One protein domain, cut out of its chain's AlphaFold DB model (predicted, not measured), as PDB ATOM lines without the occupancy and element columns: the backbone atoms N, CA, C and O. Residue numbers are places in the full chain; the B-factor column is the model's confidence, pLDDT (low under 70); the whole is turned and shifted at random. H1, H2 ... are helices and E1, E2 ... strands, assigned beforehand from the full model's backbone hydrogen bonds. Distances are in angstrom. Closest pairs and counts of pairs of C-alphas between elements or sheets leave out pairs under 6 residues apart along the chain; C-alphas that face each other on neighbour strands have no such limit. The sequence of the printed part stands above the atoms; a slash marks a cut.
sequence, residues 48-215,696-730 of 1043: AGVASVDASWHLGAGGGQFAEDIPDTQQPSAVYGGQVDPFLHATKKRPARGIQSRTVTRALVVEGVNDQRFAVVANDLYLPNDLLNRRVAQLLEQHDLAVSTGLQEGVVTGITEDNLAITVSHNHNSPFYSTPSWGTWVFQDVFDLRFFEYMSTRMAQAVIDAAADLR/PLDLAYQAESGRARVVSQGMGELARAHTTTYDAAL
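Overview. This is residues 48 to 215 and 696 to 730 of the 1043 residues of an uncharacterized protein of Frankiales bacterium (UniProt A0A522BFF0). A twisted sheet of four strands has the helix H2 packed slantwise over one face, with H1 crossing H2 near the E4 side of the sheet and the long helix H3 crossing both, off the sheet. Residues 696 to 704 of H3 stick out, and the loop of residues 55 to 103 reaches far beyond the sheet. The 203 printed residues include three named helices and four named strands, in the order E1, E2, E3, H1, E4, H2, H3; the sheet is mixed, in the order E1, E2, E3, E4. The class is mixed, with under half of the residues in named elements; the whole is compact, with a radius of gyration of the C-alphas of 18.4 A and spans of 63 by 42 by 33 A.

Arrangement. Start with E1, residues 48 to 54, an edge strand that forms an antiparallel hairpin with E2, residues 104 to 111; look for N 51 and O 107 at 3.0 A. E3, residues 117 to 123, forms a second hairpin with E2, with N 108 and O 120 at 2.9 A, and completes a meander, each strand the antiparallel neighbour of the one before. Next come H1, residues 130 to 149, and E4, residues 164 to 168, the other edge strand, parallel to E3, with N 165 and O 119 at 2.8 A. E3, H1 and E4 make a strand-helix-strand unit, two parallel neighbour strands with a helix between, and its crossover is right-handed. H2, residues 193 to 212, is on the sheet at a height of 8.1 A, over E1, E2 and E3; its closest C-alphas to E1 are those of Val 50 and Ala 210, 4.4 A. With residues 132 to 140 alone H1 touches H2, closest at the C-alphas of Val 136 and Ser 200, 4.9 A, at a steep tilt of 50 degrees, the same way. H3, residues 696 to 727, is about perpendicular to H1, at 74 degrees, and touches it at the C-alphas of Leu 131 and Ser 712, 4.7 A. H3 also touches H2, closest at the C-alphas of Leu 193 and Ala 719, 5.4 A, and is not on the sheet. Every O i to N i+4 pair is within hydrogen-bond range in H1, with 15 of 16 in H2 and 26 of 28 in H3.

Along the chain. Find C-alpha 48 at (-8.584, 43.556, 17.533), where E1 begins. E2 is 23.4 A long, H1 28.5 A and H2 28.8 A. H3 runs 47.5 A, from C-alpha 696 at (-25.830, 52.454, -14.973) to C-alpha 727 at (-7.217, 11.225, -0.468).

Size, cuts and confidence. The two C-alphas farthest apart are those of Gln 74 and Val 113, 64.6 A. Residues 216 to 695 are not printed; C-alphas 215 and 696 are 42.7 A apart across this cut. The links E1 to E2, H1 to E4 and E4 to H2 are long. The model's confidence is low, under 70, at residues 70 to 81.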
ATOM      1  N   ALA A  48      -9.267  44.201  18.641       98.69
ATOM      2  CA  ALA A  48      -8.584  43.556  17.533       98.69
ATOM      3  C   ALA A  48      -8.093  42.172  17.947       98.69
ATOM      4  O   ALA A  48      -7.899  41.903  19.131       98.69
ATOM      5  N   GLY A  49      -7.928  41.309  16.953       98.69
ATOM      6  CA  GLY A  49      -7.420  39.958  17.107       98.69
ATOM      7  C   GLY A  49      -6.580  39.586  15.892       98.69
ATOM      8  O   GLY A  49      -6.882  40.018  14.777       98.69
ATOM      9  N   VAL A  50      -5.497  38.843  16.109       98.75
ATOM     10  CA  VAL A  50      -4.532  38.476  15.066       98.75
ATOM     11  C   VAL A  50      -4.238  36.979  15.108       98.75
ATOM     12  O   VAL A  50      -4.171  36.384  16.180       98.75
ATOM     13  N   ALA A  51      -4.048  36.364  13.942       98.50
ATOM     14  CA  ALA A  51      -3.672  34.958  13.831       98.50
ATOM     15  C   ALA A  51      -2.723  34.710  12.653       98.50
ATOM     16  O   ALA A  51      -2.708  35.461  11.676       98.50
ATOM     17  N   SER A  52      -1.956  33.622  12.740       97.62
ATOM     18  CA  SER A  52      -1.078  33.114  11.684       97.62
ATOM     19  C   SER A  52      -1.309  31.614  11.527       97.62
ATOM     20  O   SER A  52      -1.104  30.856  12.472       97.62
ATOM     21  N   VAL A  53      -1.707  31.189  10.332       97.75
ATOM     22  CA  VAL A  53      -2.009  29.796   9.975       97.75
ATOM     23  C   VAL A  53      -1.020  29.342   8.906       97.75
ATOM     24  O   VAL A  53      -0.796  30.055   7.930       97.75
ATOM     25  N   ASP A  54      -0.425  28.158   9.069       95.06
ATOM     26  CA  ASP A  54       0.470  27.587   8.055       95.06
ATOM     27  C   ASP A  54      -0.268  27.434   6.714       95.06
ATOM     28  O   ASP A  54      -1.384  26.910   6.664       95.06
ATOM     29  N   ALA A  55       0.349  27.901   5.634       95.19
ATOM     30  CA  ALA A  55      -0.168  27.843   4.271       95.19
ATOM     31  C   ALA A  55       0.836  27.177   3.317       95.19
ATOM     32  O   ALA A  55       0.689  27.255   2.099       95.19
ATOM     33  N   SER A  56       1.856  26.507   3.859       93.25
ATOM     34  CA  SER A  56       2.781  25.673   3.098       93.25
ATOM     35  C   SER A  56       2.005  24.570   2.384       93.25
ATOM     36  O   SER A  56       1.199  23.874   3.002       93.25
ATOM     37  N   TRP A  57       2.207  24.434   1.076       92.62
ATOM     38  CA  TRP A  57       1.586  23.381   0.269       92.62
ATOM     39  C   TRP A  57       2.486  22.140   0.201       92.62
ATOM     40  O   TRP A  57       3.600  22.122   0.724       92.62
ATOM     41  N   HIS A  58       1.993  21.086  -0.439       92.25
ATOM     42  CA  HIS A  58       2.699  19.820  -0.588       92.25
ATOM     43  C   HIS A  58       3.963  19.972  -1.448       92.25
ATOM     44  O   HIS A  58       3.936  20.580  -2.525       92.25
ATOM     45  N   LEU A  59       5.073  19.372  -1.004       90.88
ATOM     46  CA  LEU A  59       6.275  19.283  -1.837       90.88
ATOM     47  C   LEU A  59       5.992  18.371  -3.036       90.88
ATOM     48  O   LEU A  59       5.410  17.291  -2.902       90.88
ATOM     49  N   GLY A  60       6.413  18.823  -4.214       88.19
ATOM     50  CA  GLY A  60       6.003  18.277  -5.507       88.19
ATOM     51  C   GLY A  60       5.469  19.375  -6.426       88.19
ATOM     52  O   GLY A  60       5.717  19.345  -7.628       88.19
ATOM     53  N   ALA A  61       4.808  20.390  -5.857       89.88
ATOM     54  CA  ALA A  61       4.440  21.604  -6.580       89.88
ATOM     55  C   ALA A  61       5.685  22.434  -6.941       89.88
ATOM     56  O   ALA A  61       6.706  22.379  -6.252       89.88
ATOM     57  N   GLY A  62       5.607  23.219  -8.012       86.25
ATOM     58  CA  GLY A  62       6.648  24.165  -8.402       86.25
ATOM     59  C   GLY A  62       6.713  25.366  -7.460       86.25
ATOM     60  O   GLY A  62       5.687  25.882  -7.019       86.25
ATOM     61  N   GLY A  63       7.930  25.827  -7.165       80.56
ATOM     62  CA  GLY A  63       8.192  27.005  -6.329       80.56
ATOM     63  C   GLY A  63       7.985  28.333  -7.063       80.56
ATOM     64  O   GLY A  63       8.904  29.140  -7.098       80.56
ATOM     65  N   GLY A  64       6.819  28.533  -7.679       83.56
ATOM     66  CA  GLY A  64       6.398  29.817  -8.248       83.56
ATOM     67  C   GLY A  64       6.937  30.162  -9.641       83.56
ATOM     68  O   GLY A  64       7.270  29.285 -10.444       83.56
ATOM     69  N   GLN A  65       6.977  31.465  -9.949       82.00
ATOM     70  CA  GLN A  65       7.180  31.977 -11.312       82.00
ATOM     71  C   GLN A  65       8.566  31.604 -11.847       82.00
ATOM     72  O   GLN A  65       8.716  31.173 -12.994       82.00
ATOM     73  N   PHE A  66       9.568  31.726 -10.973       77.06
ATOM     74  CA  PHE A  66      10.976  31.496 -11.273       77.06
ATOM     75  C   PHE A  66      11.420  30.044 -11.062       77.06
ATOM     76  O   PHE A  66      12.597  29.736 -11.244       77.06
ATOM     77  N   ALA A  67      10.504  29.124 -10.737       77.81
ATOM     78  CA  ALA A  67      10.775  27.706 -10.933       77.81
ATOM     79  C   ALA A  67      11.071  27.462 -12.423       77.81
ATOM     80  O   ALA A  67      10.319  27.906 -13.295       77.81
ATOM     81  N   GLU A  68      12.170  26.769 -12.726       76.69
ATOM     82  CA  GLU A  68      12.502  26.439 -14.112       76.69
ATOM     83  C   GLU A  68      11.395  25.569 -14.734       76.69
ATOM     84  O   GLU A  68      10.817  24.702 -14.071       76.69
ATOM     85  N   ASP A  69      11.123  25.767 -16.022       76.44
ATOM     86  CA  ASP A  69      10.201  24.909 -16.765       76.44
ATOM     87  C   ASP A  69      10.809  23.500 -16.969       76.44
ATOM     88  O   ASP A  69      12.037  23.293 -16.993       76.44
ATOM     89  N   ILE A  70       9.934  22.502 -17.105       69.31
ATOM     90  CA  ILE A  70      10.298  21.133 -17.475       69.31
ATOM     91  C   ILE A  70      10.577  21.101 -18.992       69.31
ATOM     92  O   ILE A  70       9.694  21.459 -19.770       69.31
ATOM     93  N   PRO A  71      11.776  20.686 -19.454       60.66
ATOM     94  CA  PRO A  71      12.120  20.764 -20.875       60.66
ATOM     95  C   PRO A  71      11.247  19.879 -21.779       60.66
ATOM     96  O   PRO A  71      11.135  18.676 -21.551       60.66
ATOM     97  N   ASP A  72      10.770  20.439 -22.896       49.56
ATOM     98  CA  ASP A  72      10.009  19.765 -23.976       49.56
ATOM     99  C   ASP A  72      10.814  18.659 -24.722       49.56
ATOM    100  O   ASP A  72      10.386  18.047 -25.702       49.56
ATOM    101  N   THR A  73      12.042  18.371 -24.278       42.44
ATOM    102  CA  THR A  73      13.004  17.513 -24.977       42.44
ATOM    103  C   THR A  73      12.961  16.052 -24.516       42.44
ATOM    104  O   THR A  73      13.834  15.589 -23.780       42.44
ATOM    105  N   GLN A  74      11.995  15.300 -25.049       39.25
ATOM    106  CA  GLN A  74      11.955  13.824 -25.163       39.25
ATOM    107  C   GLN A  74      11.991  12.952 -23.891       39.25
ATOM    108  O   GLN A  74      11.726  11.753 -24.004       39.25
ATOM    109  N   GLN A  75      12.262  13.485 -22.700       46.69
ATOM    110  CA  GLN A  75      11.917  12.782 -21.459       46.69
ATOM    111  C   GLN A  75      10.429  13.010 -21.148       46.69
ATOM    112  O   GLN A  75       9.912  14.085 -21.450       46.69
ATOM    113  N   PRO A  76       9.705  12.027 -20.579       48.38
ATOM    114  CA  PRO A  76       8.352  12.279 -20.099       48.38
ATOM    115  C   PRO A  76       8.407  13.357 -19.011       48.38
ATOM    116  O   PRO A  76       9.233  13.269 -18.101       48.38
ATOM    117  N   SER A  77       7.511  14.344 -19.089       51.69
ATOM    118  CA  SER A  77       7.510  15.585 -18.291       51.69
ATOM    119  C   SER A  77       7.273  15.408 -16.783       51.69
ATOM    120  O   SER A  77       6.989  16.367 -16.084       51.69
ATOM    121  N   ALA A  78       7.392  14.184 -16.271       57.41
ATOM    122  CA  ALA A  78       7.337  13.852 -14.856       57.41
ATOM    123  C   ALA A  78       8.728  13.559 -14.255       57.41
ATOM    124  O   ALA A  78       8.824  13.405 -13.043       57.41
ATOM    125  N   VAL A  79       9.797  13.441 -15.063       65.44
ATOM    126  CA  VAL A  79      11.126  12.986 -14.600       65.44
ATOM    127  C   VAL A  79      12.140  14.135 -14.540       65.44
ATOM    128  O   VAL A  79      12.648  14.573 -15.571       65.44
ATOM    129  N   TYR A  80      12.507  14.573 -13.331       64.75
ATOM    130  CA  TYR A  80      13.564  15.567 -13.084       64.75
ATOM    131  C   TYR A  80      14.613  15.027 -12.103       64.75
ATOM    132  O   TYR A  80      14.277  14.382 -11.116       64.75
ATOM    133  N   GLY A  81      15.905  15.213 -12.395       69.00
ATOM    134  CA  GLY A  81      16.998  14.628 -11.597       69.00
ATOM    135  C   GLY A  81      17.010  13.087 -11.541       69.00
ATOM    136  O   GLY A  81      17.734  12.505 -10.738       69.00
ATOM    137  N   GLY A  82      16.198  12.418 -12.372       77.81
ATOM    138  CA  GLY A  82      15.909  10.981 -12.285       77.81
ATOM    139  C   GLY A  82      14.770  10.612 -11.323       77.81
ATOM    140  O   GLY A  82      14.475   9.429 -11.185       77.81
ATOM    141  N   GLN A  83      14.126  11.592 -10.686       83.44
ATOM    142  CA  GLN A  83      13.026  11.449  -9.725       83.44
ATOM    143  C   GLN A  83      11.696  11.975 -10.300       83.44
ATOM    144  O   GLN A  83      11.688  12.646 -11.331       83.44
ATOM    145  N   VAL A  84      10.579  11.656  -9.641       86.06
ATOM    146  CA  VAL A  84       9.198  11.943 -10.062       86.06
ATOM    147  C   VAL A  84       8.358  12.355  -8.851       86.06
ATOM    148  O   VAL A  84       8.363  11.629  -7.862       86.06
ATOM    149  N   ASP A  85       7.586  13.445  -8.929       88.19
ATOM    150  CA  ASP A  85       6.481  13.671  -7.980       88.19
ATOM    151  C   ASP A  85       5.339  12.684  -8.300       88.19
ATOM    152  O   ASP A  85       4.719  12.801  -9.362       88.19
ATOM    153  N   PRO A  86       5.035  11.702  -7.430       90.38
ATOM    154  CA  PRO A  86       3.991  10.724  -7.710       90.38
ATOM    155  C   PRO A  86       2.574  11.292  -7.519       90.38
ATOM    156  O   PRO A  86       1.607  10.641  -7.919       90.38
ATOM    157  N   PHE A  87       2.433  12.481  -6.920       90.69
ATOM    158  CA  PHE A  87       1.146  13.113  -6.620       90.69
ATOM    159  C   PHE A  87       0.659  14.083  -7.707       90.69
ATOM    160  O   PHE A  87      -0.495  14.530  -7.656       90.69
ATOM    161  N   LEU A  88       1.502  14.355  -8.711       85.38
ATOM    162  CA  LEU A  88       1.203  15.200  -9.870       85.38
ATOM    163  C   LEU A  88       0.761  16.620  -9.466       85.38
ATOM    164  O   LEU A  88      -0.250  17.124  -9.953       85.38
ATOM    165  N   HIS A  89       1.477  17.253  -8.534       87.44
ATOM    166  CA  HIS A  89       1.226  18.649  -8.166       87.44
ATOM    167  C   HIS A  89       1.759  19.637  -9.208       87.44
ATOM    168  O   HIS A  89       1.165  20.694  -9.380       87.44
ATOM    169  N   ALA A  90       2.853  19.305  -9.898       84.19
ATOM    170  CA  ALA A  90       3.414  20.134 -10.961       84.19
ATOM    171  C   ALA A  90       3.207  19.514 -12.353       84.19
ATOM    172  O   ALA A  90       3.276  18.295 -12.520       84.19
ATOM    173  N   THR A  91       2.952  20.360 -13.357       81.06
ATOM    174  CA  THR A  91       2.685  19.948 -14.753       81.06
ATOM    175  C   THR A  91       3.693  20.543 -15.734       81.06
ATOM    176  O   THR A  91       4.189  19.840 -16.616       81.06
ATOM    177  N   LYS A  92       3.996  21.835 -15.583       80.75
ATOM    178  CA  LYS A  92       4.938  22.599 -16.414       80.75
ATOM    179  C   LYS A  92       6.183  23.028 -15.639       80.75
ATOM    180  O   LYS A  92       7.268  23.067 -16.217       80.75
ATOM    181  N   LYS A  93       6.035  23.380 -14.358       82.12
ATOM    182  CA  LYS A  93       7.139  23.840 -13.504       82.12
ATOM    183  C   LYS A  93       7.873  22.662 -12.883       82.12
ATOM    184  O   LYS A  93       7.278  21.616 -12.640       82.12
ATOM    185  N   ARG A  94       9.170  22.804 -12.604       81.38
ATOM    186  CA  ARG A  94       9.909  21.758 -11.885       81.38
ATOM    187  C   ARG A  94       9.421  21.633 -10.437       81.38
ATOM    188  O   ARG A  94       9.358  22.657  -9.753       81.38
ATOM    189  N   PRO A  95       9.148  20.407  -9.950       84.19
ATOM    190  CA  PRO A  95       8.832  20.150  -8.551       84.19
ATOM    191  C   PRO A  95       9.865  20.737  -7.587       84.19
ATOM    192  O   PRO A  95      11.055  20.427  -7.682       84.19
ATOM    193  N   ALA A  96       9.408  21.526  -6.616       87.00
ATOM    194  CA  ALA A  96      10.209  21.838  -5.444       87.00
ATOM    195  C   ALA A  96      10.269  20.612  -4.524       87.00
ATOM    196  O   ALA A  96       9.266  19.929  -4.294       87.00
ATOM    197  N   ARG A  97      11.458  20.339  -3.983       85.38
ATOM    198  CA  ARG A  97      11.735  19.161  -3.136       85.38
ATOM    199  C   ARG A  97      12.073  19.510  -1.690       85.38
ATOM    200  O   ARG A  97      12.489  18.636  -0.935       85.38
ATOM    201  N   GLY A  98      11.927  20.774  -1.310       89.50
ATOM    202  CA  GLY A  98      12.196  21.234   0.042       89.50
ATOM    203  C   GLY A  98      11.657  22.628   0.338       89.50
ATOM    204  O   GLY A  98      11.049  23.280  -0.509       89.50
ATOM    205  N   ILE A  99      11.907  23.073   1.564       90.00
ATOM    206  CA  ILE A  99      11.490  24.358   2.118       90.00
ATOM    207  C   ILE A  99      12.723  25.061   2.689       90.00
ATOM    208  O   ILE A  99      13.446  24.478   3.499       90.00
ATOM    209  N   GLN A 100      12.933  26.314   2.280       88.75
ATOM    210  CA  GLN A 100      13.830  27.258   2.947       88.75
ATOM    211  C   GLN A 100      13.097  27.975   4.089       88.75
ATOM    212  O   GLN A 100      13.651  28.085   5.179       88.75
ATOM    213  N   SER A 101      11.854  28.416   3.866       91.19
ATOM    214  CA  SER A 101      10.958  28.947   4.905       91.19
ATOM    215  C   SER A 101       9.497  28.601   4.610       91.19
ATOM    216  O   SER A 101       9.073  28.627   3.454       91.19
ATOM    217  N   ARG A 102       8.719  28.259   5.649       92.81
ATOM    218  CA  ARG A 102       7.274  27.997   5.516       92.81
ATOM    219  C   ARG A 102       6.528  29.244   5.034       92.81
ATOM    220  O   ARG A 102       6.768  30.350   5.528       92.81
ATOM    221  N   THR A 103       5.584  29.040   4.120       92.06
ATOM    222  CA  THR A 103       4.603  30.055   3.718       92.06
ATOM    223  C   THR A 103       3.404  30.008   4.655       92.06
ATOM    224  O   THR A 103       3.041  28.953   5.174       92.06
ATOM    225  N   VAL A 104       2.780  31.151   4.915       94.94
ATOM    226  CA  VAL A 104       1.693  31.265   5.896       94.94
ATOM    227  C   VAL A 104       0.610  32.204   5.387       94.94
ATOM    228  O   VAL A 104       0.788  32.947   4.426       94.94
ATOM    229  N   THR A 105      -0.538  32.185   6.047       96.81
ATOM    230  CA  THR A 105      -1.531  33.238   5.896       96.81
ATOM    231  C   THR A 105      -1.879  33.825   7.250       96.81
ATOM    232  O   THR A 105      -1.978  33.113   8.251       96.81
ATOM    233  N   ARG A 106      -1.975  35.152   7.297       98.44
ATOM    234  CA  ARG A 106      -2.087  35.915   8.538       98.44
ATOM    235  C   ARG A 106      -3.246  36.881   8.445       98.44
ATOM    236  O   ARG A 106      -3.332  37.620   7.469       98.44
ATOM    237  N   ALA A 107      -4.104  36.885   9.453       98.75
ATOM    238  CA  ALA A 107      -5.277  37.743   9.498       98.75
ATOM    239  C   ALA A 107      -5.200  38.706  10.680       98.75
ATOM    240  O   ALA A 107      -4.839  38.299  11.783       98.75
ATOM    241  N   LEU A 108      -5.593  39.958  10.452       98.88
ATOM    242  CA  LEU A 108      -5.901  40.939  11.490       98.88
ATOM    243  C   LEU A 108      -7.375  41.323  11.347       98.88
ATOM    244  O   LEU A 108      -7.779  41.874  10.320       98.88
ATOM    245  N   VAL A 109      -8.166  41.048  12.381       98.88
ATOM    246  CA  VAL A 109      -9.563  41.480  12.498       98.88
ATOM    247  C   VAL A 109      -9.614  42.663  13.459       98.88
ATOM    248  O   VAL A 109      -9.078  42.579  14.562       98.88
ATOM    249  N   VAL A 110     -10.267  43.755  13.061       98.75
ATOM    250  CA  VAL A 110     -10.465  44.957  13.887       98.75
ATOM    251  C   VAL A 110     -11.956  45.257  14.001       98.75
ATOM    252  O   VAL A 110     -12.677  45.257  13.004       98.75
ATOM    253  N   GLU A 111     -12.417  45.534  15.216       98.62
ATOM    254  CA  GLU A 111     -13.786  45.923  15.546       98.62
ATOM    255  C   GLU A 111     -13.794  47.300  16.225       98.62
ATOM    256  O   GLU A 111     -13.141  47.512  17.251       98.62
ATOM    257  N   GLY A 112     -14.533  48.249  15.653       98.00
ATOM    258  CA  GLY A 112     -14.671  49.595  16.204       98.00
ATOM    259  C   GLY A 112     -15.673  49.678  17.354       98.00
ATOM    260  O   GLY A 112     -16.520  48.804  17.533       98.00
ATOM    261  N   VAL A 113     -15.657  50.791  18.095       97.19
ATOM    262  CA  VAL A 113     -16.649  51.069  19.165       97.19
ATOM    263  C   VAL A 113     -18.091  51.254  18.659       97.19
ATOM    264  O   VAL A 113     -19.017  51.419  19.450       97.19
ATOM    265  N   ASN A 114     -18.271  51.217  17.341       96.38
ATOM    266  CA  ASN A 114     -19.525  51.252  16.598       96.38
ATOM    267  C   ASN A 114     -19.998  49.855  16.123       96.38
ATOM    268  O   ASN A 114     -20.815  49.768  15.204       96.38
ATOM    269  N   ASP A 115     -19.465  48.777  16.712       95.25
ATOM    270  CA  ASP A 115     -19.726  47.363  16.383       95.25
ATOM    271  C   ASP A 115     -19.417  46.977  14.911       95.25
ATOM    272  O   ASP A 115     -19.799  45.900  14.450       95.25
ATOM    273  N   GLN A 116     -18.734  47.839  14.146       97.69
ATOM    274  CA  GLN A 116     -18.315  47.547  12.769       97.69
ATOM    275  C   GLN A 116     -17.011  46.755  12.759       97.69
ATOM    276  O   GLN A 116     -16.086  47.086  13.500       97.69
ATOM    277  N   ARG A 117     -16.920  45.750  11.883       98.00
ATOM    278  CA  ARG A 117     -15.726  44.914  11.706       98.00
ATOM    279  C   ARG A 117     -15.081  45.106  10.343       98.00
ATOM    280  O   ARG A 117     -15.773  45.340   9.354       98.00
ATOM    281  N   PHE A 118     -13.768  44.930  10.319       98.06
ATOM    282  CA  PHE A 118     -12.922  44.813   9.138       98.06
ATOM    283  C   PHE A 118     -11.930  43.662   9.348       98.06
ATOM    284  O   PHE A 118     -11.463  43.460  10.470       98.06
ATOM    285  N   ALA A 119     -11.587  42.934   8.285       98.69
ATOM    286  CA  ALA A 119     -10.504  41.957   8.286       98.69
ATOM    287  C   ALA A 119      -9.544  42.202   7.114       98.69
ATOM    288  O   ALA A 119      -9.990  42.330   5.975       98.69
ATOM    289  N   VAL A 120      -8.236  42.193   7.383       98.56
ATOM    290  CA  VAL A 120      -7.189  42.065   6.355       98.56
ATOM    291  C   VAL A 120      -6.508  40.709   6.490       98.56
ATOM    292  O   VAL A 120      -6.140  40.315   7.596       98.56
ATOM    293  N   VAL A 121      -6.331  40.003   5.372       98.06
ATOM    294  CA  VAL A 121      -5.627  38.714   5.308       98.06
ATOM    295  C   VAL A 121      -4.469  38.798   4.323       98.06
ATOM    296  O   VAL A 121      -4.685  39.064   3.143       98.06
ATOM    297  N   ALA A 122      -3.254  38.543   4.798       97.50
ATOM    298  CA  ALA A 122      -2.055  38.397   3.978       97.50
ATOM    299  C   ALA A 122      -1.794  36.923   3.638       97.50
ATOM    300  O   ALA A 122      -2.065  36.039   4.458       97.50
ATOM    301  N   ASN A 123      -1.248  36.645   2.454       95.38
ATOM    302  CA  ASN A 123      -0.793  35.314   2.038       95.38
ATOM    303  C   ASN A 123       0.379  35.390   1.037       95.38
ATOM    304  O   ASN A 123       0.639  36.443   0.454       95.38
ATOM    305  N   ASP A 124       1.041  34.254   0.809       91.88
ATOM    306  CA  ASP A 124       2.211  34.131  -0.074       91.88
ATOM    307  C   ASP A 124       1.905  33.764  -1.530       91.88
ATOM    308  O   ASP A 124       2.662  33.026  -2.158       91.88
ATOM    309  N   LEU A 125       0.796  34.237  -2.096       93.44
ATOM    310  CA  LEU A 125       0.509  34.019  -3.513       93.44
ATOM    311  C   LEU A 125       1.247  35.028  -4.405       93.44
ATOM    312  O   LEU A 125       1.484  36.180  -4.032       93.44
ATOM    313  N   TYR A 126       1.547  34.595  -5.629       92.25
ATOM    314  CA  TYR A 126       2.056  35.469  -6.683       92.25
ATOM    315  C   TYR A 126       1.040  36.569  -7.032       92.25
ATOM    316  O   TYR A 126       1.398  37.739  -7.039       92.25
ATOM    317  N   LEU A 127      -0.240  36.244  -7.255       93.62
ATOM    318  CA  LEU A 127      -1.281  37.234  -7.582       93.62
ATOM    319  C   LEU A 127      -2.509  37.104  -6.662       93.62
ATOM    320  O   LEU A 127      -2.875  35.982  -6.309       93.62
ATOM    321  N   PRO A 128      -3.199  38.209  -6.321       94.31
ATOM    322  CA  PRO A 128      -4.540  38.148  -5.737       94.31
ATOM    323  C   PRO A 128      -5.537  37.594  -6.772       94.31
ATOM    324  O   PRO A 128      -5.396  37.834  -7.971       94.31
ATOM    325  N   ASN A 129      -6.541  36.827  -6.333       93.06
ATOM    326  CA  ASN A 129      -7.507  36.170  -7.226       93.06
ATOM    327  C   ASN A 129      -8.943  36.368  -6.708       93.06
ATOM    328  O   ASN A 129      -9.269  35.902  -5.612       93.06
ATOM    329  N   ASP A 130      -9.811  37.011  -7.493       95.00
ATOM    330  CA  ASP A 130     -11.224  37.243  -7.165       95.00
ATOM    331  C   ASP A 130     -11.960  35.962  -6.739       95.00
ATOM    332  O   ASP A 130     -12.623  35.911  -5.704       95.00
ATOM    333  N   LEU A 131     -11.822  34.888  -7.517       97.06
ATOM    334  CA  LEU A 131     -12.528  33.628  -7.296       97.06
ATOM    335  C   LEU A 131     -12.089  32.954  -5.993       97.06
ATOM    336  O   LEU A 131     -12.921  32.351  -5.309       97.06
ATOM    337  N   LEU A 132     -10.811  33.083  -5.627       96.94
ATOM    338  CA  LEU A 132     -10.269  32.583  -4.364       96.94
ATOM    339  C   LEU A 132     -10.772  33.432  -3.189       96.94
ATOM    340  O   LEU A 132     -11.226  32.897  -2.180       96.94
ATOM    341  N   ASN A 133     -10.773  34.753  -3.351       96.25
ATOM    342  CA  ASN A 133     -11.166  35.706  -2.316       96.25
ATOM    343  C   ASN A 133     -12.667  35.612  -1.998       96.25
ATOM    344  O   ASN A 133     -13.066  35.522  -0.833       96.25
ATOM    345  N   ARG A 134     -13.508  35.464  -3.030       97.38
ATOM    346  CA  ARG A 134     -14.925  35.099  -2.876       97.38
ATOM    347  C   ARG A 134     -15.115  33.750  -2.195       97.38
ATOM    348  O   ARG A 134     -16.114  33.576  -1.494       97.38
ATOM    349  N   ARG A 135     -14.201  32.789  -2.383       98.19
ATOM    350  CA  ARG A 135     -14.286  31.488  -1.710       98.19
ATOM    351  C   ARG A 135     -14.003  31.622  -0.215       98.19
ATOM    352  O   ARG A 135     -14.759  31.056   0.568       98.19
ATOM    353  N   VAL A 136     -13.020  32.435   0.187       98.56
ATOM    354  CA  VAL A 136     -12.791  32.780   1.606       98.56
ATOM    355  C   VAL A 136     -14.058  33.374   2.229       98.56
ATOM    356  O   VAL A 136     -14.531  32.864   3.241       98.56
ATOM    357  N   ALA A 137     -14.676  34.374   1.588       98.31
ATOM    358  CA  ALA A 137     -15.924  34.971   2.075       98.31
ATOM    359  C   ALA A 137     -17.063  33.938   2.222       98.31
ATOM    360  O   ALA A 137     -17.730  33.892   3.253       98.31
ATOM    361  N   GLN A 138     -17.247  33.037   1.249       98.38
ATOM    362  CA  GLN A 138     -18.239  31.954   1.344       98.38
ATOM    363  C   GLN A 138     -17.966  30.971   2.491       98.38
ATOM    364  O   GLN A 138     -18.914  30.399   3.031       98.38
ATOM    365  N   LEU A 139     -16.700  30.704   2.824       98.62
ATOM    366  CA  LEU A 139     -16.324  29.821   3.934       98.62
ATOM    367  C   LEU A 139     -16.633  30.481   5.286       98.62
ATOM    368  O   LEU A 139     -17.161  29.818   6.178       98.62
ATOM    369  N   LEU A 140     -16.405  31.791   5.401       98.75
ATOM    370  CA  LEU A 140     -16.772  32.585   6.578       98.75
ATOM    371  C   LEU A 140     -18.295  32.675   6.749       98.75
ATOM    372  O   LEU A 140     -18.802  32.413   7.836       98.75
ATOM    373  N   GLU A 141     -19.047  32.905   5.667       98.19
ATOM    374  CA  GLU A 141     -20.518  32.837   5.674       98.19
ATOM    375  C   GLU A 141     -21.045  31.450   6.106       98.19
ATOM    376  O   GLU A 141     -22.031  31.359   6.843       98.19
ATOM    377  N   GLN A 142     -20.391  30.360   5.677       97.94
ATOM    378  CA  GLN A 142     -20.726  28.988   6.091       97.94
ATOM    379  C   GLN A 142     -20.465  28.765   7.590       97.94
ATOM    380  O   GLN A 142     -21.324  28.212   8.280       97.94
ATOM    381  N   HIS A 143     -19.311  29.212   8.096       98.50
ATOM    382  CA  HIS A 143     -18.931  29.121   9.509       98.50
ATOM    383  C   HIS A 143     -19.863  29.948  10.406       98.50
ATOM    384  O   HIS A 143     -20.430  29.416  11.361       98.50
ATOM    385  N   ASP A 144     -20.117  31.213  10.065       98.62
ATOM    386  CA  ASP A 144     -21.011  32.098  10.818       98.62
ATOM    387  C   ASP A 144     -22.447  31.551  10.865       98.62
ATOM    388  O   ASP A 144     -23.113  31.621  11.906       98.62
ATOM    389  N   LEU A 145     -22.927  30.940   9.776       98.38
ATOM    390  CA  LEU A 145     -24.212  30.240   9.752       98.38
ATOM    391  C   LEU A 145     -24.201  28.985  10.644       98.38
ATOM    392  O   LEU A 145     -25.169  28.745  11.369       98.38
ATOM    393  N   ALA A 146     -23.125  28.194  10.631       98.31
ATOM    394  CA  ALA A 146     -23.003  26.994  11.459       98.31
ATOM    395  C   ALA A 146     -22.943  27.326  12.962       98.31
ATOM    396  O   ALA A 146     -23.655  26.704  13.756       98.31
ATOM    397  N   VAL A 147     -22.178  28.350  13.352       98.25
ATOM    398  CA  VAL A 147     -22.090  28.827  14.741       98.25
ATOM    399  C   VAL A 147     -23.413  29.453  15.195       98.25
ATOM    400  O   VAL A 147     -23.952  29.074  16.235       98.25
ATOM    401  N   SER A 148     -24.005  30.358  14.406       97.56
ATOM    402  CA  SER A 148     -25.261  31.037  14.786       97.56
ATOM    403  C   SER A 148     -26.485  30.111  14.843       97.56
ATOM    404  O   SER A 148     -27.450  30.413  15.551       97.56
ATOM    405  N   THR A 149     -26.447  28.963  14.157       97.88
ATOM    406  CA  THR A 149     -27.475  27.909  14.255       97.88
ATOM    407  C   THR A 149     -27.165  26.823  15.290       97.88
ATOM    408  O   THR A 149     -28.036  25.997  15.569       97.88
ATOM    409  N   GLY A 150     -25.973  26.829  15.899       96.94
ATOM    410  CA  GLY A 150     -25.547  25.824  16.879       96.94
ATOM    411  C   GLY A 150     -25.207  24.457  16.272       96.94
ATOM    412  O   GLY A 150     -25.329  23.441  16.953       96.94
ATOM    413  N   LEU A 151     -24.820  24.424  14.992       97.31
ATOM    414  CA  LEU A 151     -24.278  23.241  14.314       97.31
ATOM    415  C   LEU A 151     -22.771  23.061  14.565       97.31
ATOM    416  O   LEU A 151     -22.265  21.949  14.430       97.31
ATOM    417  N   GLN A 152     -22.075  24.137  14.940       96.50
ATOM    418  CA  GLN A 152     -20.644  24.168  15.238       96.50
ATOM    419  C   GLN A 152     -20.383  25.057  16.467       96.50
ATOM    420  O   GLN A 152     -21.124  26.010  16.713       96.50
ATOM    421  N   GLU A 153     -19.340  24.753  17.242       95.69
ATOM    422  CA  GLU A 153     -18.843  25.636  18.306       95.69
ATOM    423  C   GLU A 153     -17.843  26.657  17.736       95.69
ATOM    424  O   GLU A 153     -17.133  26.371  16.770       95.69
ATOM    425  N   GLY A 154     -17.785  27.856  18.320       94.81
ATOM    426  CA  GLY A 154     -16.892  28.932  17.884       94.81
ATOM    427  C   GLY A 154     -17.488  30.322  18.107       94.81
ATOM    428  O   GLY A 154     -18.466  30.487  18.839       94.81
ATOM    429  N   VAL A 155     -16.900  31.323  17.449       96.25
ATOM    430  CA  VAL A 155     -17.421  32.697  17.379       96.25
ATOM    431  C   VAL A 155     -17.995  32.994  15.996       96.25
ATOM    432  O   VAL A 155     -17.557  32.419  15.003       96.25
ATOM    433  N   VAL A 156     -18.952  33.919  15.936       97.69
ATOM    434  CA  VAL A 156     -19.395  34.554  14.685       97.69
ATOM    435  C   VAL A 156     -18.352  35.612  14.312       97.69
ATOM    436  O   VAL A 156     -18.064  36.511  15.113       97.69
ATOM    437  N   THR A 157     -17.770  35.489  13.123       98.12
ATOM    438  CA  THR A 157     -16.717  36.369  12.602       98.12
ATOM    439  C   THR A 157     -17.269  37.733  12.200       98.12
ATOM    440  O   THR A 157     -16.620  38.748  12.457       98.12
ATOM    441  N   GLY A 158     -18.487  37.799  11.655       97.12
ATOM    442  CA  GLY A 158     -19.071  39.036  11.134       97.12
ATOM    443  C   GLY A 158     -18.318  39.584   9.916       97.12
ATOM    444  O   GLY A 158     -18.349  40.794   9.681       97.12
ATOM    445  N   ILE A 159     -17.610  38.712   9.190       98.50
ATOM    446  CA  ILE A 159     -16.810  39.054   8.013       98.50
ATOM    447  C   ILE A 159     -17.474  38.480   6.750       98.50
ATOM    448  O   ILE A 159     -17.809  37.299   6.690       98.50
ATOM    449  N   THR A 160     -17.665  39.331   5.743       96.50
ATOM    450  CA  THR A 160     -18.268  39.040   4.433       96.50
ATOM    451  C   THR A 160     -17.364  39.560   3.308       96.50
ATOM    452  O   THR A 160     -16.317  40.155   3.551       96.50
ATOM    453  N   GLU A 161     -17.784  39.387   2.052       94.06
ATOM    454  CA  GLU A 161     -17.125  39.979   0.872       94.06
ATOM    455  C   GLU A 161     -17.051  41.530   0.924       94.06
ATOM    456  O   GLU A 161     -16.243  42.146   0.228       94.06
ATOM    457  N   ASP A 162     -17.853  42.169   1.783       95.56
ATOM    458  CA  ASP A 162     -17.974  43.629   1.888       95.56
ATOM    459  C   ASP A 162     -16.990  44.256   2.897       95.56
ATOM    460  O   ASP A 162     -16.746  45.460   2.843       95.56
ATOM    461  N   ASN A 163     -16.415  43.467   3.815       98.00
ATOM    462  CA  ASN A 163     -15.469  43.941   4.841       98.00
ATOM    463  C   ASN A 163     -14.214  43.058   5.021       98.00
ATOM    464  O   ASN A 163     -13.492  43.208   6.011       98.00
ATOM    465  N   LEU A 164     -13.942  42.184   4.050       98.31
ATOM    466  CA  LEU A 164     -12.731  41.372   3.936       98.31
ATOM    467  C   LEU A 164     -11.807  41.918   2.838       98.31
ATOM    468  O   LEU A 164     -12.124  41.813   1.655       98.31
ATOM    469  N   ALA A 165     -10.642  42.440   3.221       98.00
ATOM    470  CA  ALA A 165      -9.535  42.666   2.301       98.00
ATOM    471  C   ALA A 165      -8.593  41.455   2.295       98.00
ATOM    472  O   ALA A 165      -8.227  40.934   3.352       98.00
ATOM    473  N   ILE A 166      -8.142  41.040   1.114       97.62
ATOM    474  CA  ILE A 166      -7.089  40.030   0.957       97.62
ATOM    475  C   ILE A 166      -5.942  40.660   0.177       97.62
ATOM    476  O   ILE A 166      -6.154  41.208  -0.899       97.62
ATOM    477  N   THR A 167      -4.731  40.583   0.717       97.00
ATOM    478  CA  THR A 167      -3.488  41.101   0.132       97.00
ATOM    479  C   THR A 167      -2.511  39.943  -0.063       97.00
ATOM    480  O   THR A 167      -2.542  38.969   0.693       97.00
ATOM    481  N   VAL A 168      -1.653  40.019  -1.077       95.50
ATOM    482  CA  VAL A 168      -0.629  38.994  -1.327       95.50
ATOM    483  C   VAL A 168       0.768  39.602  -1.246       95.50
ATOM    484  O   VAL A 168       0.965  40.761  -1.613       95.50
ATOM    485  N   SER A 169       1.758  38.828  -0.795       93.62
ATOM    486  CA  SER A 169       3.155  39.281  -0.749       93.62
ATOM    487  C   SER A 169       3.790  39.434  -2.141       93.62
ATOM    488  O   SER A 169       4.862  40.028  -2.235       93.62
ATOM    489  N   HIS A 170       3.107  38.996  -3.211       94.38
ATOM    490  CA  HIS A 170       3.569  38.939  -4.609       94.38
ATOM    491  C   HIS A 170       4.737  37.964  -4.821       94.38
ATOM    492  O   HIS A 170       5.619  38.171  -5.648       94.38
ATOM    493  N   ASN A 171       4.765  36.905  -4.016       90.44
ATOM    494  CA  ASN A 171       5.898  36.003  -3.902       90.44
ATOM    495  C   ASN A 171       6.100  35.156  -5.172       90.44
ATOM    496  O   ASN A 171       5.167  34.544  -5.696       90.44
ATOM    497  N   HIS A 172       7.343  35.120  -5.657       89.06
ATOM    498  CA  HIS A 172       7.759  34.362  -6.841       89.06
ATOM    499  C   HIS A 172       8.375  32.994  -6.528       89.06
ATOM    500  O   HIS A 172       8.574  32.211  -7.457       89.06
ATOM    501  N   ASN A 173       8.656  32.712  -5.251       86.62
ATOM    502  CA  ASN A 173       9.345  31.522  -4.735       86.62
ATOM    503  C   ASN A 173       8.404  30.584  -3.937       86.62
ATOM    504  O   ASN A 173       8.846  29.750  -3.141       86.62
ATOM    505  N   SER A 174       7.092  30.709  -4.158       89.62
ATOM    506  CA  SER A 174       6.015  29.953  -3.506       89.62
ATOM    507  C   SER A 174       5.052  29.322  -4.530       89.62
ATOM    508  O   SER A 174       4.919  29.824  -5.649       89.62
ATOM    509  N   PRO A 175       4.343  28.227  -4.191       90.69
ATOM    510  CA  PRO A 175       3.335  27.639  -5.072       90.69
ATOM    511  C   PRO A 175       2.204  28.610  -5.416       90.69
ATOM    512  O   PRO A 175       1.573  29.185  -4.531       90.69
ATOM    513  N   PHE A 176       1.881  28.718  -6.705       92.31
ATOM    514  CA  PHE A 176       0.740  29.488  -7.187       92.31
ATOM    515  C   PHE A 176      -0.081  28.667  -8.188       92.31
ATOM    516  O   PHE A 176       0.262  28.551  -9.362       92.31
ATOM    517  N   TYR A 177      -1.172  28.083  -7.688       93.12
ATOM    518  CA  TYR A 177      -2.035  27.147  -8.420       93.12
ATOM    519  C   TYR A 177      -3.528  27.531  -8.330       93.12
ATOM    520  O   TYR A 177      -4.398  26.734  -8.673       93.12
ATOM    521  N   SER A 178      -3.845  28.732  -7.830       93.00
ATOM    522  CA  SER A 178      -5.181  29.133  -7.358       93.00
ATOM    523  C   SER A 178      -6.117  29.736  -8.407       93.00
ATOM    524  O   SER A 178      -7.305  29.870  -8.123       93.00
ATOM    525  N   THR A 179      -5.641  30.082  -9.604       92.62
ATOM    526  CA  THR A 179      -6.454  30.770 -10.621       92.62
ATOM    527  C   THR A 179      -6.696  29.928 -11.884       92.62
ATOM    528  O   THR A 179      -5.754  29.327 -12.413       92.62
ATOM    529  N   PRO A 180      -7.932  29.889 -12.424       91.38
ATOM    530  CA  PRO A 180      -8.228  29.274 -13.711       91.38
ATOM    531  C   PRO A 180      -7.887  30.182 -14.912       91.38
ATOM    532  O   PRO A 180      -8.121  29.775 -16.051       91.38
ATOM    533  N   SER A 181      -7.365  31.398 -14.689       89.31
ATOM    534  CA  SER A 181      -6.964  32.335 -15.746       89.31
ATOM    535  C   SER A 181      -5.747  31.814 -16.519       89.31
ATOM    536  O   SER A 181      -4.612  31.856 -16.041       89.31
ATOM    537  N   TRP A 182      -5.987  31.311 -17.734       85.12
ATOM    538  CA  TRP A 182      -5.038  30.486 -18.500       85.12
ATOM    539  C   TRP A 182      -3.751  31.203 -18.936       85.12
ATOM    540  O   TRP A 182      -2.741  30.548 -19.191       85.12
ATOM    541  N   GLY A 183      -3.762  32.533 -19.015       80.50
ATOM    542  CA  GLY A 183      -2.588  33.357 -19.306       80.50
ATOM    543  C   GLY A 183      -1.610  33.423 -18.132       80.50
ATOM    544  O   GLY A 183      -0.407  33.535 -18.341       80.50
ATOM    545  N   THR A 184      -2.073  33.251 -16.889       84.94
ATOM    546  CA  THR A 184      -1.163  33.159 -15.732       84.94
ATOM    547  C   THR A 184      -0.285  31.903 -15.805       84.94
ATOM    548  O   THR A 184       0.899  31.963 -15.472       84.94
ATOM    549  N   TRP A 185      -0.810  30.803 -16.363       85.31
ATOM    550  CA  TRP A 185      -0.084  29.550 -16.611       85.31
ATOM    551  C   TRP A 185       1.012  29.689 -17.697       85.31
ATOM    552  O   TRP A 185       1.788  28.759 -17.927       85.31
ATOM    553  N   VAL A 186       1.128  30.846 -18.368       77.75
ATOM    554  CA  VAL A 186       2.281  31.180 -19.232       77.75
ATOM    555  C   VAL A 186       3.531  31.464 -18.390       77.75
ATOM    556  O   VAL A 186       4.630  31.100 -18.802       77.75
ATOM    557  N   PHE A 187       3.373  31.969 -17.164       76.94
ATOM    558  CA  PHE A 187       4.475  32.277 -16.239       76.94
ATOM    559  C   PHE A 187       4.568  31.281 -15.080       76.94
ATOM    560  O   PHE A 187       5.661  30.921 -14.650       76.94
ATOM    561  N   GLN A 188       3.416  30.809 -14.615       85.69
ATOM    562  CA  GLN A 188       3.254  29.866 -13.513       85.69
ATOM    563  C   GLN A 188       3.015  28.443 -14.047       85.69
ATOM    564  O   GLN A 188       3.254  28.164 -15.229       85.69
ATOM    565  N   ASP A 189       2.592  27.536 -13.170       86.12
ATOM    566  CA  ASP A 189       2.101  26.206 -13.535       86.12
ATOM    567  C   ASP A 189       0.576  26.216 -13.793       86.12
ATOM    568  O   ASP A 189      -0.080  27.257 -13.714       86.12
ATOM    569  N   VAL A 190       0.009  25.059 -14.133       88.00
ATOM    570  CA  VAL A 190      -1.425  24.879 -14.407       88.00
ATOM    571  C   VAL A 190      -2.230  24.765 -13.107       88.00
ATOM    572  O   VAL A 190      -1.831  24.055 -12.192       88.00
ATOM    573  N   PHE A 191      -3.395  25.419 -13.064       91.62
ATOM    574  CA  PHE A 191      -4.368  25.401 -11.960       91.62
ATOM    575  C   PHE A 191      -4.580  24.028 -11.285       91.62
ATOM    576  O   PHE A 191      -4.957  23.058 -11.949       91.62
ATOM    577  N   ASP A 192      -4.469  23.985  -9.950       92.31
ATOM    578  CA  ASP A 192      -4.838  22.828  -9.124       92.31
ATOM    579  C   ASP A 192      -6.049  23.160  -8.242       92.31
ATOM    580  O   ASP A 192      -6.006  23.980  -7.319       92.31
ATOM    581  N   LEU A 193      -7.144  22.450  -8.497       93.25
ATOM    582  CA  LEU A 193      -8.399  22.593  -7.774       93.25
ATOM    583  C   LEU A 193      -8.273  22.245  -6.275       93.25
ATOM    584  O   LEU A 193      -9.019  22.790  -5.462       93.25
ATOM    585  N   ARG A 194      -7.322  21.378  -5.896       94.12
ATOM    586  CA  ARG A 194      -7.018  21.033  -4.494       94.12
ATOM    587  C   ARG A 194      -6.405  22.235  -3.766       94.12
ATOM    588  O   ARG A 194      -6.830  22.571  -2.662       94.12
ATOM    589  N   PHE A 195      -5.465  22.925  -4.418       95.50
ATOM    590  CA  PHE A 195      -4.799  24.119  -3.889       95.50
ATOM    591  C   PHE A 195      -5.775  25.289  -3.695       95.50
ATOM    592  O   PHE A 195      -5.690  26.004  -2.698       95.50
ATOM    593  N   PHE A 196      -6.742  25.458  -4.604       96.44
ATOM    594  CA  PHE A 196      -7.789  26.482  -4.498       96.44
ATOM    595  C   PHE A 196      -8.603  26.375  -3.194       96.44
ATOM    596  O   PHE A 196      -8.731  27.354  -2.453       96.44
ATOM    597  N   GLU A 197      -9.129  25.188  -2.871       96.69
ATOM    598  CA  GLU A 197      -9.882  24.981  -1.621       96.69
ATOM    599  C   GLU A 197      -8.953  24.967  -0.399       96.69
ATOM    600  O   GLU A 197      -9.338  25.473   0.653       96.69
ATOM    601  N   TYR A 198      -7.714  24.477  -0.531       96.94
ATOM    602  CA  TYR A 198      -6.715  24.542   0.540       96.94
ATOM    603  C   TYR A 198      -6.423  25.984   0.962       96.94
ATOM    604  O   TYR A 198      -6.643  26.339   2.120       96.94
ATOM    605  N   MET A 199      -5.985  26.838   0.031       97.69
ATOM    606  CA  MET A 199      -5.605  28.221   0.335       97.69
ATOM    607  C   MET A 199      -6.788  29.051   0.830       97.69
ATOM    608  O   MET A 199      -6.640  29.807   1.790       97.69
ATOM    609  N   SER A 200      -7.978  28.878   0.244       98.12
ATOM    610  CA  SER A 200      -9.175  29.560   0.752       98.12
ATOM    611  C   SER A 200      -9.595  29.060   2.140       98.12
ATOM    612  O   SER A 200      -9.998  29.874   2.971       98.12
ATOM    613  N   THR A 201      -9.407  27.773   2.452       98.31
ATOM    614  CA  THR A 201      -9.624  27.232   3.806       98.31
ATOM    615  C   THR A 201      -8.604  27.765   4.812       98.31
ATOM    616  O   THR A 201      -9.003  28.187   5.895       98.31
ATOM    617  N   ARG A 202      -7.304  27.819   4.476       98.38
ATOM    618  CA  ARG A 202      -6.272  28.376   5.375       98.38
ATOM    619  C   ARG A 202      -6.508  29.867   5.653       98.38
ATOM    620  O   ARG A 202      -6.424  30.283   6.806       98.38
ATOM    621  N   MET A 203      -6.884  30.649   4.636       98.69
ATOM    622  CA  MET A 203      -7.237  32.068   4.803       98.69
ATOM    623  C   MET A 203      -8.497  32.267   5.654       98.69
ATOM    624  O   MET A 203      -8.506  33.117   6.543       98.69
ATOM    625  N   ALA A 204      -9.549  31.470   5.429       98.75
ATOM    626  CA  ALA A 204     -10.760  31.528   6.248       98.75
ATOM    627  C   ALA A 204     -10.472  31.144   7.709       98.75
ATOM    628  O   ALA A 204     -10.938  31.823   8.621       98.75
ATOM    629  N   GLN A 205      -9.647  30.115   7.937       98.81
ATOM    630  CA  GLN A 205      -9.226  29.698   9.273       98.81
ATOM    631  C   GLN A 205      -8.479  30.820  10.010       98.81
ATOM    632  O   GLN A 205      -8.814  31.109  11.153       98.81
ATOM    633  N   ALA A 206      -7.557  31.527   9.344       98.75
ATOM    634  CA  ALA A 206      -6.859  32.660   9.954       98.75
ATOM    635  C   ALA A 206      -7.829  33.770  10.406       98.75
ATOM    636  O   ALA A 206      -7.674  34.303  11.503       98.75
ATOM    637  N   VAL A 207      -8.865  34.091   9.619       98.88
ATOM    638  CA  VAL A 207      -9.904  35.061  10.024       98.88
ATOM    639  C   VAL A 207     -10.753  34.542  11.189       98.88
ATOM    640  O   VAL A 207     -11.094  35.319  12.079       98.88
ATOM    641  N   ILE A 208     -11.079  33.247  11.217       98.81
ATOM    642  CA  ILE A 208     -11.833  32.615  12.313       98.81
ATOM    643  C   ILE A 208     -11.034  32.665  13.623       98.81
ATOM    644  O   ILE A 208     -11.584  33.059  14.653       98.81
ATOM    645  N   ASP A 209      -9.742  32.335  13.580       98.75
ATOM    646  CA  ASP A 209      -8.853  32.351  14.746       98.75
ATOM    647  C   ASP A 209      -8.595  33.785  15.236       98.75
ATOM    648  O   ASP A 209      -8.712  34.068  16.430       98.75
ATOM    649  N   ALA A 210      -8.360  34.729  14.319       98.81
ATOM    650  CA  ALA A 210      -8.226  36.150  14.640       98.81
ATOM    651  C   ALA A 210      -9.524  36.740  15.228       98.81
ATOM    652  O   ALA A 210      -9.478  37.543  16.158       98.81
ATOM    653  N   ALA A 211     -10.701  36.318  14.752       98.69
ATOM    654  CA  ALA A 211     -11.981  36.712  15.340       98.69
ATOM    655  C   ALA A 211     -12.230  36.072  16.722       98.69
ATOM    656  O   ALA A 211     -12.975  36.636  17.532       98.69
ATOM    657  N   ALA A 212     -11.635  34.908  17.003       98.31
ATOM    658  CA  ALA A 212     -11.720  34.243  18.301       98.31
ATOM    659  C   ALA A 212     -10.837  34.921  19.367       98.31
ATOM    660  O   ALA A 212     -11.252  34.998  20.524       98.31
ATOM    661  N   ASP A 213      -9.683  35.475  18.979       97.81
ATOM    662  CA  ASP A 213      -8.769  36.233  19.852       97.81
ATOM    663  C   ASP A 213      -9.026  37.759  19.833       97.81
ATOM    664  O   ASP A 213      -8.101  38.562  19.896       97.81
ATOM    665  N   LEU A 214     -10.291  38.200  19.740       98.00
ATOM    666  CA  LEU A 214     -10.659  39.629  19.789       98.00
ATOM    667  C   LEU A 214     -10.506  40.228  21.203       98.00
ATOM    668  O   LEU A 214     -11.416  40.134  22.038       98.00
ATOM    669  N   ARG A 215      -9.391  40.926  21.443       97.31
ATOM    670  CA  ARG A 215      -9.031  41.585  22.716       97.31
ATOM    671  C   ARG A 215      -9.323  43.091  22.702       97.31
ATOM    672  O   ARG A 215      -9.384  43.670  21.621       97.31
ATOM    673  N   PRO A 696     -25.082  53.472 -14.235       89.31
ATOM    674  CA  PRO A 696     -25.830  52.454 -14.973       89.31
ATOM    675  C   PRO A 696     -24.959  51.330 -15.560       89.31
ATOM    676  O   PRO A 696     -25.484  50.249 -15.820       89.31
ATOM    677  N   LEU A 697     -23.656  51.571 -15.767       87.75
ATOM    678  CA  LEU A 697     -22.707  50.555 -16.221       87.75
ATOM    679  C   LEU A 697     -22.273  49.659 -15.051       87.75
ATOM    680  O   LEU A 697     -22.399  48.442 -15.148       87.75
ATOM    681  N   ASP A 698     -21.881  50.243 -13.914       92.75
ATOM    682  CA  ASP A 698     -21.529  49.491 -12.696       92.75
ATOM    683  C   ASP A 698     -22.685  48.583 -12.243       92.75
ATOM    684  O   ASP A 698     -22.488  47.413 -11.914       92.75
ATOM    685  N   LEU A 699     -23.923  49.089 -12.305       92.88
ATOM    686  CA  LEU A 699     -25.138  48.329 -11.996       92.88
ATOM    687  C   LEU A 699     -25.372  47.141 -12.948       92.88
ATOM    688  O   LEU A 699     -25.965  46.143 -12.538       92.88
ATOM    689  N   ALA A 700     -24.900  47.211 -14.197       90.00
ATOM    690  CA  ALA A 700     -24.935  46.079 -15.121       90.00
ATOM    691  C   ALA A 700     -23.843  45.040 -14.796       90.00
ATOM    692  O   ALA A 700     -24.096  43.836 -14.884       90.00
ATOM    693  N   TYR A 701     -22.660  45.482 -14.354       92.81
ATOM    694  CA  TYR A 701     -21.531  44.601 -14.021       92.81
ATOM    695  C   TYR A 701     -21.724  43.833 -12.703       92.81
ATOM    696  O   TYR A 701     -21.068  42.815 -12.488       92.81
ATOM    697  N   GLN A 702     -22.728  44.182 -11.889       93.81
ATOM    698  CA  GLN A 702     -23.160  43.332 -10.767       93.81
ATOM    699  C   GLN A 702     -23.621  41.935 -11.219       93.81
ATOM    700  O   GLN A 702     -23.473  40.967 -10.474       93.81
ATOM    701  N   ALA A 703     -24.130  41.788 -12.448       91.88
ATOM    702  CA  ALA A 703     -24.465  40.475 -13.005       91.88
ATOM    703  C   ALA A 703     -23.214  39.619 -13.293       91.88
ATOM    704  O   ALA A 703     -23.250  38.398 -13.138       91.88
ATOM    705  N   GLU A 704     -22.104  40.259 -13.667       91.44
ATOM    706  CA  GLU A 704     -20.800  39.626 -13.893       91.44
ATOM    707  C   GLU A 704     -20.107  39.287 -12.560       91.44
ATOM    708  O   GLU A 704     -19.645  38.161 -12.380       91.44
ATOM    709  N   SER A 705     -20.170  40.177 -11.564       92.06
ATOM    710  CA  SER A 705     -19.771  39.859 -10.183       92.06
ATOM    711  C   SER A 705     -20.560  38.652  -9.633       92.06
ATOM    712  O   SER A 705     -19.993  37.716  -9.066       92.06
ATOM    713  N   GLY A 706     -21.872  38.594  -9.906       94.00
ATOM    714  CA  GLY A 706     -22.722  37.444  -9.587       94.00
ATOM    715  C   GLY A 706     -22.314  36.144 -10.298       94.00
ATOM    716  O   GLY A 706     -22.371  35.076  -9.683       94.00
ATOM    717  N   ARG A 707     -21.852  36.205 -11.559       94.88
ATOM    718  CA  ARG A 707     -21.271  35.047 -12.266       94.88
ATOM    719  C   ARG A 707     -20.021  34.553 -11.542       94.88
ATOM    720  O   ARG A 707     -19.933  33.359 -11.258       94.88
ATOM    721  N   ALA A 708     -19.075  35.444 -11.249       94.50
ATOM    722  CA  ALA A 708     -17.814  35.091 -10.603       94.50
ATOM    723  C   ALA A 708     -18.040  34.423  -9.234       94.50
ATOM    724  O   ALA A 708     -17.474  33.364  -8.964       94.50
ATOM    725  N   ARG A 709     -18.971  34.939  -8.419       95.44
ATOM    726  CA  ARG A 709     -19.355  34.317  -7.139       95.44
ATOM    727  C   ARG A 709     -19.919  32.896  -7.294       95.44
ATOM    728  O   ARG A 709     -19.537  32.008  -6.535       95.44
ATOM    729  N   VAL A 710     -20.760  32.642  -8.301       96.50
ATOM    730  CA  VAL A 710     -21.279  31.287  -8.594       96.50
ATOM    731  C   VAL A 710     -20.180  30.344  -9.106       96.50
ATOM    732  O   VAL A 710     -20.172  29.167  -8.744       96.50
ATOM    733  N   VAL A 711     -19.237  30.839  -9.915       95.69
ATOM    734  CA  VAL A 711     -18.086  30.053 -10.402       95.69
ATOM    735  C   VAL A 711     -17.163  29.665  -9.245       95.69
ATOM    736  O   VAL A 711     -16.875  28.483  -9.083       95.69
ATOM    737  N   SER A 712     -16.792  30.628  -8.397       97.19
ATOM    738  CA  SER A 712     -16.009  30.423  -7.169       97.19
ATOM    739  C   SER A 712     -16.624  29.343  -6.264       97.19
ATOM    740  O   SER A 712     -15.944  28.391  -5.873       97.19
ATOM    741  N   GLN A 713     -17.934  29.425  -6.005       96.12
ATOM    742  CA  GLN A 713     -18.640  28.422  -5.207       96.12
ATOM    743  C   GLN A 713     -18.646  27.041  -5.878       96.12
ATOM    744  O   GLN A 713     -18.391  26.031  -5.220       96.12
ATOM    745  N   GLY A 714     -18.908  26.984  -7.187       96.19
ATOM    746  CA  GLY A 714     -18.904  25.736  -7.953       96.19
ATOM    747  C   GLY A 714     -17.536  25.049  -7.980       96.19
ATOM    748  O   GLY A 714     -17.471  23.824  -7.884       96.19
ATOM    749  N   MET A 715     -16.451  25.828  -8.055       96.25
ATOM    750  CA  MET A 715     -15.080  25.330  -7.947       96.25
ATOM    751  C   MET A 715     -14.822  24.740  -6.560       96.25
ATOM    752  O   MET A 715     -14.405  23.590  -6.473       96.25
ATOM    753  N   GLY A 716     -15.141  25.458  -5.482       95.62
ATOM    754  CA  GLY A 716     -14.895  24.976  -4.119       95.62
ATOM    755  C   GLY A 716     -15.667  23.701  -3.745       95.62
ATOM    756  O   GLY A 716     -15.101  22.771  -3.171       95.62
ATOM    757  N   GLU A 717     -16.941  23.573  -4.135       94.94
ATOM    758  CA  GLU A 717     -17.680  22.321  -3.885       94.94
ATOM    759  C   GLU A 717     -17.181  21.151  -4.755       94.94
ATOM    760  O   GLU A 717     -17.171  20.003  -4.298       94.94
ATOM    761  N   LEU A 718     -16.708  21.417  -5.982       95.88
ATOM    762  CA  LEU A 718     -16.037  20.405  -6.805       95.88
ATOM    763  C   LEU A 718     -14.680  20.005  -6.201       95.88
ATOM    764  O   LEU A 718     -14.336  18.825  -6.217       95.88
ATOM    765  N   ALA A 719     -13.942  20.962  -5.634       95.69
ATOM    766  CA  ALA A 719     -12.654  20.750  -4.986       95.69
ATOM    767  C   ALA A 719     -12.770  19.836  -3.767       95.69
ATOM    768  O   ALA A 719     -12.032  18.855  -3.677       95.69
ATOM    769  N   ARG A 720     -13.743  20.084  -2.880       93.38
ATOM    770  CA  ARG A 720     -14.056  19.205  -1.738       93.38
ATOM    771  C   ARG A 720     -14.303  17.764  -2.192       93.38
ATOM    772  O   ARG A 720     -13.668  16.830  -1.697       93.38
ATOM    773  N   ALA A 721     -15.201  17.587  -3.163       92.12
ATOM    774  CA  ALA A 721     -15.565  16.275  -3.696       92.12
ATOM    775  C   ALA A 721     -14.395  15.561  -4.403       92.12
ATOM    776  O   ALA A 721     -14.231  14.347  -4.256       92.12
ATOM    777  N   HIS A 722     -13.569  16.300  -5.150       92.88
ATOM    778  CA  HIS A 722     -12.387  15.762  -5.817       92.88
ATOM    779  C   HIS A 722     -11.309  15.347  -4.812       92.88
ATOM    780  O   HIS A 722     -10.846  14.212  -4.874       92.88
ATOM    781  N   THR A 723     -10.974  16.221  -3.859       92.38
ATOM    782  CA  THR A 723      -9.924  15.993  -2.852       92.38
ATOM    783  C   THR A 723     -10.271  14.785  -1.983       92.38
ATOM    784  O   THR A 723      -9.503  13.835  -1.956       92.38
ATOM    785  N   THR A 724     -11.510  14.688  -1.478       91.69
ATOM    786  CA  THR A 724     -11.991  13.504  -0.727       91.69
ATOM    787  C   THR A 724     -11.869  12.198  -1.537       91.69
ATOM    788  O   THR A 724     -11.645  11.124  -0.983       91.69
ATOM    789  N   THR A 725     -12.027  12.261  -2.865       91.31
ATOM    790  CA  THR A 725     -11.869  11.093  -3.753       91.31
ATOM    791  C   THR A 725     -10.395  10.766  -4.022       91.31
ATOM    792  O   THR A 725     -10.055   9.604  -4.238       91.31
ATOM    793  N   TYR A 726      -9.531  11.783  -4.028       92.75
ATOM    794  CA  TYR A 726      -8.088  11.671  -4.214       92.75
ATOM    795  C   TYR A 726      -7.414  11.104  -2.954       92.75
ATOM    796  O   TYR A 726      -6.700  10.109  -3.053       92.75
ATOM    797  N   ASP A 727      -7.728  11.654  -1.778       92.31
ATOM    798  CA  ASP A 727      -7.217  11.225  -0.468       92.31
ATOM    799  C   ASP A 727      -7.509   9.742  -0.214       92.31
ATOM    800  O   ASP A 727      -6.609   8.959   0.097       92.31
ATOM    801  N   ALA A 728      -8.754   9.327  -0.473       91.38
ATOM    802  CA  ALA A 728      -9.211   7.942  -0.371       91.38
ATOM    803  C   ALA A 728      -8.520   6.967  -1.353       91.38
ATOM    804  O   ALA A 728      -8.658   5.751  -1.200       91.38
ATOM    805  N   ALA A 729      -7.804   7.475  -2.361       91.88
ATOM    806  CA  ALA A 729      -7.043   6.689  -3.332       91.88
ATOM    807  C   ALA A 729      -5.528   6.659  -3.051       91.88
ATOM    808  O   ALA A 729      -4.804   5.935  -3.740       91.88
ATOM    809  N   LEU A 730      -5.039   7.408  -2.055       94.81
ATOM    810  CA  LEU A 730      -3.623   7.434  -1.691       94.81
ATOM    811  C   LEU A 730      -3.161   6.085  -1.108       94.81
ATOM    812  O   LEU A 730      -3.885   5.497  -0.298       94.81
TER     813      LEU A 730